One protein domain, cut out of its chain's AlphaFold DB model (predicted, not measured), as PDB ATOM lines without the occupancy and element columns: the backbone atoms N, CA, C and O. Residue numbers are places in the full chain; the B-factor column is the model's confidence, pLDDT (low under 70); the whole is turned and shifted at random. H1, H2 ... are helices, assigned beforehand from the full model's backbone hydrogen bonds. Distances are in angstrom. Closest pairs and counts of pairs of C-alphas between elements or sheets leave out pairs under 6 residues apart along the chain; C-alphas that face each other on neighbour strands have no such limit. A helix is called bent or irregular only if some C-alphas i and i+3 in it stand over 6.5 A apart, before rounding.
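What this domain is: This is residues 4 to 85 of the 86 residues of an uncharacterized protein of uncultured Flavonifractor sp (UniProt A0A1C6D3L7). Two short helices, H1 and H2, pack crosswise on each other beside the long, kinked helix H3, and the longest helix, H4, folds back from the end of H3 to make a V with it. The last part of H4, residues 77 to 84, sticks out from the body as an arm with Arg 85 at its tip. The printed part has 82 residues with four named helices, in the order H1, H2, H3, H4, and no named strand, and its class is all helix. The whole is compact, with a radius of gyration of the C-alphas of 12.8 A, and spans 41 by 28 by 19 A along its three main axes.

Where its parts are: H1 is residues 4 to 15, beginning at C-alpha 4 at (13.212, -9.182, -14.205). H2 is residues 21 to 32. H3 is residues 38 to 58, 26.2 A from first to last C-alpha. It has a kink of 77 degrees near residue 51 and is irregular, with C-alphas 50 and 53 standing 7.7 A apart. It ends at C-alpha 58 at (3.810, 1.782, -16.162). H4 is residues 62 to 84, 32.7 A long, ending at C-alpha 84 at (-7.940, -19.244, 1.881).

How they stand to each other: H1 touches H2 with residues 8 to 13 alone, the closest C-alphas being those of Thr 13 and Gly 25, 5.2 A apart. Their lines are only just about perpendicular, at 72 degrees. H2, with residues 22 to 26 alone, touches residues 41 to 49 of H3. The closest C-alphas there are those of Ala 22 and Arg 45, 5.8 A apart, and the two helices run opposite ways at a steep tilt of 53 degrees. H1 and H3 are close but not clearly touching, with the closest C-alphas, of Leu 6 and Met 44, 7.2 A apart. H3 touches H4, opposite ways at a steep tilt of 56 degrees; the closest C-alphas are those of Ala 58 and Phe 65, 4.9 A apart. H1 and H4 are close but not clearly touching, and the closest C-alphas, of Tyr 7 and Phe 65, are 7.7 A apart. H2 and H4 are apart. The helix packing is mostly crossed: of the three pairs that touch, 0 are at a shallow tilt. In H1 and H4 every O i to N i+4 pair is within hydrogen-bond range; in H2 it is 7 of 8 and in H3 15 of 17.

The domain as a whole: The two C-alphas farthest apart, those of Asn 16 and Arg 85, are 42.0 A apart. Residues 77 to 85, of which 77 to 84 belong to H4, stand free; the body without them spans 27 by 26 by 18 A. The printed part has no cut, and the links H1 to H2, H2 to H3 and H3 to H4 are tight. The mean pLDDT of the printed part is 77.7, and the model's confidence is under 70 at residues 16 to 23 and 83 to 85.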
ATOM      1  N   GLU A   4      12.335  -9.320 -13.036       76.56
ATOM      2  CA  GLU A   4      13.212  -9.182 -14.205       76.56
ATOM      3  C   GLU A   4      12.647  -9.900 -15.438       76.56
ATOM      4  O   GLU A   4      12.659  -9.334 -16.527       76.56
ATOM      5  N   MET A   5      12.063 -11.092 -15.269       77.69
ATOM      6  CA  MET A   5      11.472 -11.846 -16.381       77.69
ATOM      7  C   MET A   5      10.192 -11.202 -16.912       77.69
ATOM      8  O   MET A   5       9.963 -11.188 -18.119       77.69
ATOM      9  N   LEU A   6       9.379 -10.618 -16.028       78.00
ATOM     10  CA  LEU A   6       8.211  -9.827 -16.423       78.00
ATOM     11  C   LEU A   6       8.613  -8.561 -17.175       78.00
ATOM     12  O   LEU A   6       7.994  -8.222 -18.178       78.00
ATOM     13  N   TYR A   7       9.655  -7.869 -16.724       81.12
ATOM     14  CA  TYR A   7      10.154  -6.705 -17.446       81.12
ATOM     15  C   TYR A   7      10.675  -7.100 -18.833       81.12
ATOM     16  O   TYR A   7      10.368  -6.447 -19.828       81.12
ATOM     17  N   GLU A   8      11.412  -8.210 -18.920       82.94
ATOM     18  CA  GLU A   8      11.932  -8.718 -20.188       82.94
ATOM     19  C   GLU A   8      10.809  -9.175 -21.135       82.94
ATOM     20  O   GLU A   8      10.887  -8.934 -22.336       82.94
ATOM     21  N   LEU A   9       9.719  -9.745 -20.605       80.94
ATOM     22  CA  LEU A   9       8.500 -10.050 -21.359       80.94
ATOM     23  C   LEU A   9       7.923  -8.797 -22.035       80.94
ATOM     24  O   LEU A   9       7.626  -8.821 -23.234       80.94
ATOM     25  N   TYR A  10       7.776  -7.707 -21.277       77.81
ATOM     26  CA  TYR A  10       7.287  -6.421 -21.785       77.81
ATOM     27  C   TYR A  10       8.257  -5.802 -22.796       77.81
ATOM     28  O   TYR A  10       7.846  -5.333 -23.854       77.81
ATOM     29  N   GLU A  11       9.560  -5.889 -22.537       81.19
ATOM     30  CA  GLU A  11      10.577  -5.391 -23.460       81.19
ATOM     31  C   GLU A  11      10.585  -6.168 -24.788       81.19
ATOM     32  O   GLU A  11      10.683  -5.573 -25.860       81.19
ATOM     33  N   ILE A  12      10.461  -7.499 -24.745       79.00
ATOM     34  CA  ILE A  12      10.392  -8.345 -25.945       79.00
ATOM     35  C   ILE A  12       9.118  -8.044 -26.732       79.00
ATOM     36  O   ILE A  12       9.161  -8.000 -27.958       79.00
ATOM     37  N   THR A  13       7.995  -7.828 -26.059       73.88
ATOM     38  CA  THR A  13       6.709  -7.586 -26.725       73.88
ATOM     39  C   THR A  13       6.608  -6.202 -27.341       73.88
ATOM     40  O   THR A  13       6.176  -6.120 -28.488       73.88
ATOM     41  N   GLU A  14       7.095  -5.150 -26.672       74.25
ATOM     42  CA  GLU A  14       7.214  -3.813 -27.272       74.25
ATOM     43  C   GLU A  14       8.175  -3.840 -28.471       74.25
ATOM     44  O   GLU A  14       7.839  -3.362 -29.552       74.25
ATOM     45  N   LYS A  15       9.346  -4.479 -28.332       72.62
ATOM     46  CA  LYS A  15      10.325  -4.585 -29.430       72.62
ATOM     47  C   LYS A  15       9.808  -5.353 -30.645       72.62
ATOM     48  O   LYS A  15      10.297  -5.119 -31.748       72.62
ATOM     49  N   ASN A  16       8.880  -6.289 -30.450       65.56
ATOM     50  CA  ASN A  16       8.307  -7.104 -31.524       65.56
ATOM     51  C   ASN A  16       6.913  -6.624 -31.974       65.56
ATOM     52  O   ASN A  16       6.319  -7.290 -32.818       65.56
ATOM     53  N   ASP A  17       6.401  -5.503 -31.438       62.06
ATOM     54  CA  ASP A  17       5.045  -4.977 -31.696       62.06
ATOM     55  C   ASP A  17       3.963  -6.066 -31.539       62.06
ATOM     56  O   ASP A  17       3.020  -6.193 -32.320       62.06
ATOM     57  N   ALA A  18       4.152  -6.951 -30.554       58.16
ATOM     58  CA  ALA A  18       3.291  -8.106 -30.372       58.16
ATOM     59  C   ALA A  18       1.984  -7.669 -29.682       58.16
ATOM     60  O   ALA A  18       2.033  -7.233 -28.532       58.16
ATOM     61  N   PRO A  19       0.806  -7.834 -30.316       57.75
ATOM     62  CA  PRO A  19      -0.466  -7.380 -29.749       57.75
ATOM     63  C   PRO A  19      -0.911  -8.194 -28.525       57.75
ATOM     64  O   PRO A  19      -1.801  -7.762 -27.799       57.75
ATOM     65  N   ASP A  20      -0.313  -9.369 -28.293       67.69
ATOM     66  CA  ASP A  20      -0.723 -10.302 -27.244       67.69
ATOM     67  C   ASP A  20       0.457 -10.662 -26.336       67.69
ATOM     68  O   ASP A  20       1.182 -11.643 -26.532       67.69
ATOM     69  N   LEU A  21       0.667  -9.819 -25.330       67.44
ATOM     70  CA  LEU A  21       1.773  -9.928 -24.384       67.44
ATOM     71  C   LEU A  21       1.730 -11.234 -23.574       67.44
ATOM     72  O   LEU A  21       2.758 -11.870 -23.339       67.44
ATOM     73  N   ALA A  22       0.522 -11.679 -23.227       62.81
ATOM     74  CA  ALA A  22       0.280 -12.891 -22.453       62.81
ATOM     75  C   ALA A  22       0.427 -14.191 -23.264       62.81
ATOM     76  O   ALA A  22       0.538 -15.261 -22.668       62.81
ATOM     77  N   THR A  23       0.406 -14.128 -24.601       67.06
ATOM     78  CA  THR A  23       0.455 -15.326 -25.458       67.06
ATOM     79  C   THR A  23       1.686 -15.336 -26.359       67.06
ATOM     80  O   THR A  23       2.460 -16.292 -26.328       67.06
ATOM     81  N   VAL A  24       1.907 -14.277 -27.138       71.06
ATOM     82  CA  VAL A  24       3.064 -14.164 -28.043       71.06
ATOM     83  C   VAL A  24       4.315 -13.782 -27.265       71.06
ATOM     84  O   VAL A  24       5.363 -14.399 -27.453       71.06
ATOM     85  N   GLY A  25       4.198 -12.825 -26.341       73.44
ATOM     86  CA  GLY A  25       5.310 -12.444 -25.474       73.44
ATOM     87  C   GLY A  25       5.846 -13.617 -24.676       73.44
ATOM     88  O   GLY A  25       7.049 -13.869 -24.667       73.44
ATOM     89  N   MET A  26       4.942 -14.365 -24.045       74.69
ATOM     90  CA  MET A  26       5.313 -15.511 -23.221       74.69
ATOM     91  C   MET A  26       5.959 -16.627 -24.022       74.69
ATOM     92  O   MET A  26       6.972 -17.177 -23.594       74.69
ATOM     93  N   ALA A  27       5.414 -16.935 -25.201       76.00
ATOM     94  CA  ALA A  27       6.007 -17.929 -26.083       76.00
ATOM     95  C   ALA A  27       7.454 -17.556 -26.447       76.00
ATOM     96  O   ALA A  27       8.339 -18.402 -26.345       76.00
ATOM     97  N   MET A  28       7.713 -16.285 -26.781       79.12
ATOM     98  CA  MET A  28       9.064 -15.802 -27.090       79.12
ATOM     99  C   MET A  28       9.991 -15.789 -25.869       79.12
ATOM    100  O   MET A  28      11.162 -16.151 -25.986       79.12
ATOM    101  N   LEU A  29       9.485 -15.394 -24.696       81.25
ATOM    102  CA  LEU A  29      10.259 -15.406 -23.456       81.25
ATOM    103  C   LEU A  29      10.679 -16.834 -23.099       81.25
ATOM    104  O   LEU A  29      11.847 -17.062 -22.809       81.25
ATOM    105  N   ARG A  30       9.766 -17.804 -23.198       77.62
ATOM    106  CA  ARG A  30      10.048 -19.226 -22.963       77.62
ATOM    107  C   ARG A  30      11.019 -19.813 -23.986       77.62
ATOM    108  O   ARG A  30      11.793 -20.708 -23.654       77.62
ATOM    109  N   GLU A  31      10.990 -19.326 -25.223       81.06
ATOM    110  CA  GLU A  31      11.953 -19.730 -26.250       81.06
ATOM    111  C   GLU A  31      13.376 -19.251 -25.909       81.06
ATOM    112  O   GLU A  31      14.343 -19.977 -26.140       81.06
ATOM    113  N   LYS A  32      13.509 -18.065 -25.295       80.88
ATOM    114  CA  LYS A  32      14.788 -17.541 -24.786       80.88
ATOM    115  C   LYS A  32      15.214 -18.135 -23.444       80.88
ATOM    116  O   LYS A  32      16.403 -18.357 -23.239       80.88
ATOM    117  N   HIS A  33      14.254 -18.393 -22.564       80.62
ATOM    118  CA  HIS A  33      14.439 -18.910 -21.210       80.62
ATOM    119  C   HIS A  33      13.714 -20.251 -21.075       80.62
ATOM    120  O   HIS A  33      12.640 -20.327 -20.472       80.62
ATOM    121  N   PRO A  34      14.287 -21.340 -21.617       75.56
ATOM    122  CA  PRO A  34      13.711 -22.677 -21.473       75.56
ATOM    123  C   PRO A  34      13.729 -23.177 -20.017       75.56
ATOM    124  O   PRO A  34      13.129 -24.207 -19.719       75.56
ATOM    125  N   GLU A  35      14.421 -22.464 -19.125       82.06
ATOM    126  CA  GLU A  35      14.411 -22.669 -17.675       82.06
ATOM    127  C   GLU A  35      13.099 -22.250 -17.000       82.06
ATOM    128  O   GLU A  35      12.827 -22.714 -15.893       82.06
ATOM    129  N   ILE A  36      12.264 -21.437 -17.665       78.19
ATOM    130  CA  ILE A  36      10.946 -21.067 -17.147       78.19
ATOM    131  C   ILE A  36      10.098 -22.330 -17.030       78.19
ATOM    132  O   ILE A  36       9.744 -22.986 -18.018       78.19
ATOM    133  N   THR A  37       9.755 -22.665 -15.791       79.69
ATOM    134  CA  THR A  37       8.884 -23.792 -15.493       79.69
ATOM    135  C   THR A  37       7.451 -23.488 -15.920       79.69
ATOM    136  O   THR A  37       7.036 -22.336 -16.051       79.69
ATOM    137  N   HIS A  38       6.647 -24.534 -16.123       78.69
ATOM    138  CA  HIS A  38       5.234 -24.345 -16.457       78.69
ATOM    139  C   HIS A  38       4.452 -23.648 -15.328       78.69
ATOM    140  O   HIS A  38       3.459 -22.975 -15.592       78.69
ATOM    141  N   GLU A  39       4.912 -23.783 -14.080       79.00
ATOM    142  CA  GLU A  39       4.371 -23.058 -12.929       79.00
ATOM    143  C   GLU A  39       4.672 -21.561 -13.003       79.00
ATOM    144  O   GLU A  39       3.766 -20.757 -12.800       79.00
ATOM    145  N   GLU A  40       5.901 -21.173 -13.350       78.00
ATOM    146  CA  GLU A  40       6.252 -19.762 -13.536       78.00
ATOM    147  C   GLU A  40       5.553 -19.135 -14.739       78.00
ATOM    148  O   GLU A  40       5.060 -18.016 -14.621       78.00
ATOM    149  N   ASP A  41       5.448 -19.853 -15.859       77.75
ATOM    150  CA  ASP A  41       4.658 -19.436 -17.025       77.75
ATOM    151  C   ASP A  41       3.202 -19.169 -16.626       77.75
ATOM    152  O   ASP A  41       2.652 -18.099 -16.880       77.75
ATOM    153  N   ARG A  42       2.589 -20.103 -15.899       80.31
ATOM    154  CA  ARG A  42       1.222 -19.933 -15.419       80.31
ATOM    155  C   ARG A  42       1.092 -18.751 -14.459       80.31
ATOM    156  O   ARG A  42       0.197 -17.931 -14.645       80.31
ATOM    157  N   ALA A  43       1.972 -18.650 -13.464       79.94
ATOM    158  CA  ALA A  43       1.936 -17.589 -12.462       79.94
ATOM    159  C   ALA A  43       2.093 -16.209 -13.101       79.94
ATOM    160  O   ALA A  43       1.303 -15.308 -12.830       79.94
ATOM    161  N   MET A  44       3.062 -16.057 -14.005       78.44
ATOM    162  CA  MET A  44       3.234 -14.824 -14.760       78.44
ATOM    163  C   MET A  44       1.999 -14.553 -15.626       78.44
ATOM    164  O   MET A  44       1.494 -13.447 -15.575       78.44
ATOM    165  N   ARG A  45       1.436 -15.530 -16.346       78.38
ATOM    166  CA  ARG A  45       0.244 -15.309 -17.184       78.38
ATOM    167  C   ARG A  45      -0.988 -14.887 -16.384       78.38
ATOM    168  O   ARG A  45      -1.742 -14.028 -16.835       78.38
ATOM    169  N   GLU A  46      -1.200 -15.478 -15.212       81.81
ATOM    170  CA  GLU A  46      -2.263 -15.067 -14.290       81.81
ATOM    171  C   GLU A  46      -2.014 -13.648 -13.768       81.81
ATOM    172  O   GLU A  46      -2.934 -12.829 -13.762       81.81
ATOM    173  N   PHE A  47      -0.766 -13.332 -13.424       82.31
ATOM    174  CA  PHE A  47      -0.360 -12.010 -12.965       82.31
ATOM    175  C   PHE A  47      -0.552 -10.935 -14.034       82.31
ATOM    176  O   PHE A  47      -1.230  -9.941 -13.793       82.31
ATOM    177  N   THR A  48      -0.027 -11.137 -15.244       77.94
ATOM    178  CA  THR A  48      -0.225 -10.209 -16.362       77.94
ATOM    179  C   THR A  48      -1.672 -10.190 -16.838       77.94
ATOM    180  O   THR A  48      -2.115  -9.195 -17.392       77.94
ATOM    181  N   GLY A  49      -2.454 -11.244 -16.606       77.81
ATOM    182  CA  GLY A  49      -3.894 -11.219 -16.846       77.81
ATOM    183  C   GLY A  49      -4.642 -10.281 -15.893       77.81
ATOM    184  O   GLY A  49      -5.558  -9.585 -16.324       77.81
ATOM    185  N   ARG A  50      -4.247 -10.240 -14.612       80.75
ATOM    186  CA  ARG A  50      -4.882  -9.400 -13.579       80.75
ATOM    187  C   ARG A  50      -4.334  -7.971 -13.548       80.75
ATOM    188  O   ARG A  50      -5.113  -7.028 -13.553       80.75
ATOM    189  N   HIS A  51      -3.012  -7.820 -13.589       81.88
ATOM    190  CA  HIS A  51      -2.298  -6.543 -13.450       81.88
ATOM    191  C   HIS A  51      -1.664  -6.045 -14.756       81.88
ATOM    192  O   HIS A  51      -1.013  -5.001 -14.779       81.88
ATOM    193  N   GLY A  52      -1.850  -6.743 -15.881       75.62
ATOM    194  CA  GLY A  52      -1.207  -6.385 -17.152       75.62
ATOM    195  C   GLY A  52      -1.540  -4.991 -17.662       75.62
ATOM    196  O   GLY A  52      -0.712  -4.387 -18.339       75.62
ATOM    197  N   GLN A  53      -2.715  -4.459 -17.320       79.25
ATOM    198  CA  GLN A  53      -3.115  -3.108 -17.707       79.25
ATOM    199  C   GLN A  53      -2.306  -2.035 -16.960       79.25
ATOM    200  O   GLN A  53      -1.875  -1.061 -17.571       79.25
ATOM    201  N   GLU A  54      -2.059  -2.226 -15.662       82.31
ATOM    202  CA  GLU A  54      -1.236  -1.321 -14.850       82.31
ATOM    203  C   GLU A  54       0.240  -1.434 -15.226       82.31
ATOM    204  O   GLU A  54       0.915  -0.423 -15.402       82.31
ATOM    205  N   LEU A  55       0.720  -2.661 -15.443       82.50
ATOM    206  CA  LEU A  55       2.079  -2.930 -15.915       82.50
ATOM    207  C   LEU A  55       2.335  -2.309 -17.294       82.50
ATOM    208  O   LEU A  55       3.381  -1.705 -17.506       82.50
ATOM    209  N   ALA A  56       1.371  -2.403 -18.215       79.50
ATOM    210  CA  ALA A  56       1.463  -1.773 -19.532       79.50
ATOM    211  C   ALA A  56       1.435  -0.244 -19.455       79.50
ATOM    212  O   ALA A  56       2.132   0.406 -20.224       79.50
ATOM    213  N   ALA A  57       0.660   0.332 -18.531       83.06
ATOM    214  CA  ALA A  57       0.629   1.779 -18.314       83.06
ATOM    215  C   ALA A  57       1.909   2.303 -17.641       83.06
ATOM    216  O   ALA A  57       2.299   3.446 -17.867       83.06
ATOM    217  N   ALA A  58       2.542   1.476 -16.808       84.88
ATOM    218  CA  ALA A  58       3.810   1.782 -16.162       84.88
ATOM    219  C   ALA A  58       5.011   1.609 -17.109       84.88
ATOM    220  O   ALA A  58       6.030   2.268 -16.929       84.88
ATOM    221  N   PHE A  59       4.908   0.755 -18.129       78.31
ATOM    222  CA  PHE A  59       5.939   0.590 -19.153       78.31
ATOM    223  C   PHE A  59       5.985   1.804 -20.107       78.31
ATOM    224  O   PHE A  59       4.925   2.330 -20.458       78.31
ATOM    225  N   PRO A  60       7.170   2.273 -20.558       80.19
ATOM    226  CA  PRO A  60       8.523   1.720 -20.381       80.19
ATOM    227  C   PRO A  60       9.284   2.204 -19.131       80.19
ATOM    228  O   PRO A  60      10.505   2.046 -19.046       80.19
ATOM    229  N   ASP A  61       8.611   2.817 -18.159       86.12
ATOM    230  CA  ASP A  61       9.264   3.385 -16.982       86.12
ATOM    231  C   ASP A  61       9.639   2.287 -15.969       86.12
ATOM    232  O   ASP A  61       8.785   1.653 -15.350       86.12
ATOM    233  N   LYS A  62      10.943   2.021 -15.810       79.62
ATOM    234  CA  LYS A  62      11.450   0.929 -14.957       79.62
ATOM    235  C   LYS A  62      11.049   1.066 -13.492       79.62
ATOM    236  O   LYS A  62      10.763   0.051 -12.858       79.62
ATOM    237  N   GLU A  63      11.055   2.283 -12.949       85.25
ATOM    238  CA  GLU A  63      10.682   2.512 -11.549       85.25
ATOM    239  C   GLU A  63       9.180   2.312 -11.356       85.25
ATOM    240  O   GLU A  63       8.773   1.586 -10.446       85.25
ATOM    241  N   ALA A  64       8.359   2.883 -12.246       86.00
ATOM    242  CA  ALA A  64       6.914   2.690 -12.193       86.00
ATOM    243  C   ALA A  64       6.533   1.215 -12.396       86.00
ATOM    244  O   ALA A  64       5.669   0.701 -11.690       86.00
ATOM    245  N   PHE A  65       7.203   0.510 -13.312       84.56
ATOM    246  CA  PHE A  65       6.952  -0.905 -13.578       84.56
ATOM    247  C   PHE A  65       7.326  -1.773 -12.378       84.56
ATOM    248  O   PHE A  65       6.541  -2.623 -11.968       84.56
ATOM    249  N   ALA A  66       8.490  -1.543 -11.763       84.94
ATOM    250  CA  ALA A  66       8.883  -2.261 -10.554       84.94
ATOM    251  C   ALA A  66       7.891  -2.019  -9.402       84.94
ATOM    252  O   ALA A  66       7.537  -2.964  -8.697       84.94
ATOM    253  N   ALA A  67       7.400  -0.786  -9.246       87.44
ATOM    254  CA  ALA A  67       6.381  -0.445  -8.257       87.44
ATOM    255  C   ALA A  67       5.025  -1.111  -8.551       87.44
ATOM    256  O   ALA A  67       4.390  -1.623  -7.629       87.44
ATOM    257  N   ALA A  68       4.604  -1.164  -9.816       86.50
ATOM    258  CA  ALA A  68       3.383  -1.848 -10.238       86.50
ATOM    259  C   ALA A  68       3.484  -3.367 -10.029       86.50
ATOM    260  O   ALA A  68       2.555  -3.972  -9.506       86.50
ATOM    261  N   VAL A  69       4.633  -3.986 -10.341       85.44
ATOM    262  CA  VAL A  69       4.871  -5.409 -10.039       85.44
ATOM    263  C   VAL A  69       4.841  -5.653  -8.532       85.44
ATOM    264  O   VAL A  69       4.199  -6.599  -8.092       85.44
ATOM    265  N   ALA A  70       5.505  -4.817  -7.730       85.50
ATOM    266  CA  ALA A  70       5.510  -4.970  -6.276       85.50
ATOM    267  C   ALA A  70       4.103  -4.821  -5.676       85.50
ATOM    268  O   ALA A  70       3.717  -5.620  -4.826       85.50
ATOM    269  N   THR A  71       3.332  -3.840  -6.156       86.75
ATOM    270  CA  THR A  71       1.929  -3.636  -5.762       86.75
ATOM    271  C   THR A  71       1.084  -4.844  -6.138       86.75
ATOM    272  O   THR A  71       0.458  -5.430  -5.264       86.75
ATOM    273  N   GLY A  72       1.145  -5.285  -7.397       83.75
ATOM    274  CA  GLY A  72       0.376  -6.439  -7.846       83.75
ATOM    275  C   GLY A  72       0.750  -7.722  -7.105       83.75
ATOM    276  O   GLY A  72      -0.117  -8.532  -6.813       83.75
ATOM    277  N   VAL A  73       2.032  -7.939  -6.774       84.31
ATOM    278  CA  VAL A  73       2.456  -9.125  -6.004       84.31
ATOM    279  C   VAL A  73       1.881  -9.079  -4.591       84.31
ATOM    280  O   VAL A  73       1.415 -10.101  -4.098       84.31
ATOM    281  N   ALA A  74       1.886  -7.907  -3.952       85.19
ATOM    282  CA  ALA A  74       1.285  -7.729  -2.635       85.19
ATOM    283  C   ALA A  74      -0.241  -7.920  -2.669       85.19
ATOM    284  O   ALA A  74      -0.797  -8.532  -1.760       85.19
ATOM    285  N   GLU A  75      -0.916  -7.440  -3.716       84.12
ATOM    286  CA  GLU A  75      -2.353  -7.656  -3.906       84.12
ATOM    287  C   GLU A  75      -2.692  -9.119  -4.204       84.12
ATOM    288  O   GLU A  75      -3.658  -9.631  -3.649       84.12
ATOM    289  N   ASP A  76      -1.898  -9.818  -5.022       82.62
ATOM    290  CA  ASP A  76      -2.083 -11.247  -5.296       82.62
ATOM    291  C   ASP A  76      -1.893 -12.083  -4.023       82.62
ATOM    292  O   ASP A  76      -2.712 -12.954  -3.739       82.62
ATOM    293  N   GLU A  77      -0.871 -11.777  -3.216       80.00
ATOM    294  CA  GLU A  77      -0.628 -12.437  -1.928       80.00
ATOM    295  C   GLU A  77      -1.775 -12.185  -0.939       80.00
ATOM    296  O   GLU A  77      -2.290 -13.133  -0.345       80.00
ATOM    297  N   ALA A  78      -2.246 -10.938  -0.832       81.62
ATOM    298  CA  ALA A  78      -3.388 -10.585   0.008       81.62
ATOM    299  C   ALA A  78      -4.692 -11.247  -0.470       81.62
ATOM    300  O   ALA A  78      -5.444 -11.785   0.341       81.62
ATOM    301  N   ALA A  79      -4.949 -11.265  -1.780       77.88
ATOM    302  CA  ALA A  79      -6.120 -11.915  -2.364       77.88
ATOM    303  C   ALA A  79      -6.083 -13.435  -2.158       77.88
ATOM    304  O   ALA A  79      -7.120 -14.058  -1.938       77.88
ATOM    305  N   LYS A  80      -4.893 -14.040  -2.210       73.06
ATOM    306  CA  LYS A  80      -4.698 -15.468  -1.953       73.06
ATOM    307  C   LYS A  80      -4.921 -15.814  -0.480       73.06
ATOM    308  O   LYS A  80      -5.537 -16.836  -0.199       73.06
ATOM    309  N   GLU A  81      -4.470 -14.960   0.440       73.50
ATOM    310  CA  GLU A  81      -4.711 -15.116   1.880       73.50
ATOM    311  C   GLU A  81      -6.197 -14.926   2.234       73.50
ATOM    312  O   GLU A  81      -6.739 -15.682   3.040       73.50
ATOM    313  N   GLU A  82      -6.886 -13.978   1.592       70.31
ATOM    314  CA  GLU A  82      -8.330 -13.784   1.767       70.31
ATOM    315  C   GLU A  82      -9.138 -14.953   1.181       70.31
ATOM    316  O   GLU A  82     -10.054 -15.449   1.834       70.31
ATOM    317  N   ALA A  83      -8.742 -15.474   0.014       64.62
ATOM    318  CA  ALA A  83      -9.378 -16.637  -0.608       64.62
ATOM    319  C   ALA A  83      -9.198 -17.948   0.185       64.62
ATOM    320  O   ALA A  83     -10.015 -18.854   0.043       64.62
ATOM    321  N   GLU A  84      -8.151 -18.076   1.008       60.69
ATOM    322  CA  GLU A  84      -7.940 -19.244   1.881       60.69
ATOM    323  C   GLU A  84      -8.727 -19.143   3.205       60.69
ATOM    324  O   GLU A  84      -8.855 -20.122   3.943       60.69
ATOM    325  N   ARG A  85      -9.270 -17.958   3.518       58.22
ATOM    326  CA  ARG A  85      -9.976 -17.677   4.776       58.22
ATOM    327  C   ARG A  85     -11.494 -17.874   4.707       58.22
ATOM    328  O   ARG A  85     -12.135 -17.775   5.757       58.22
TER     329      ARG A  85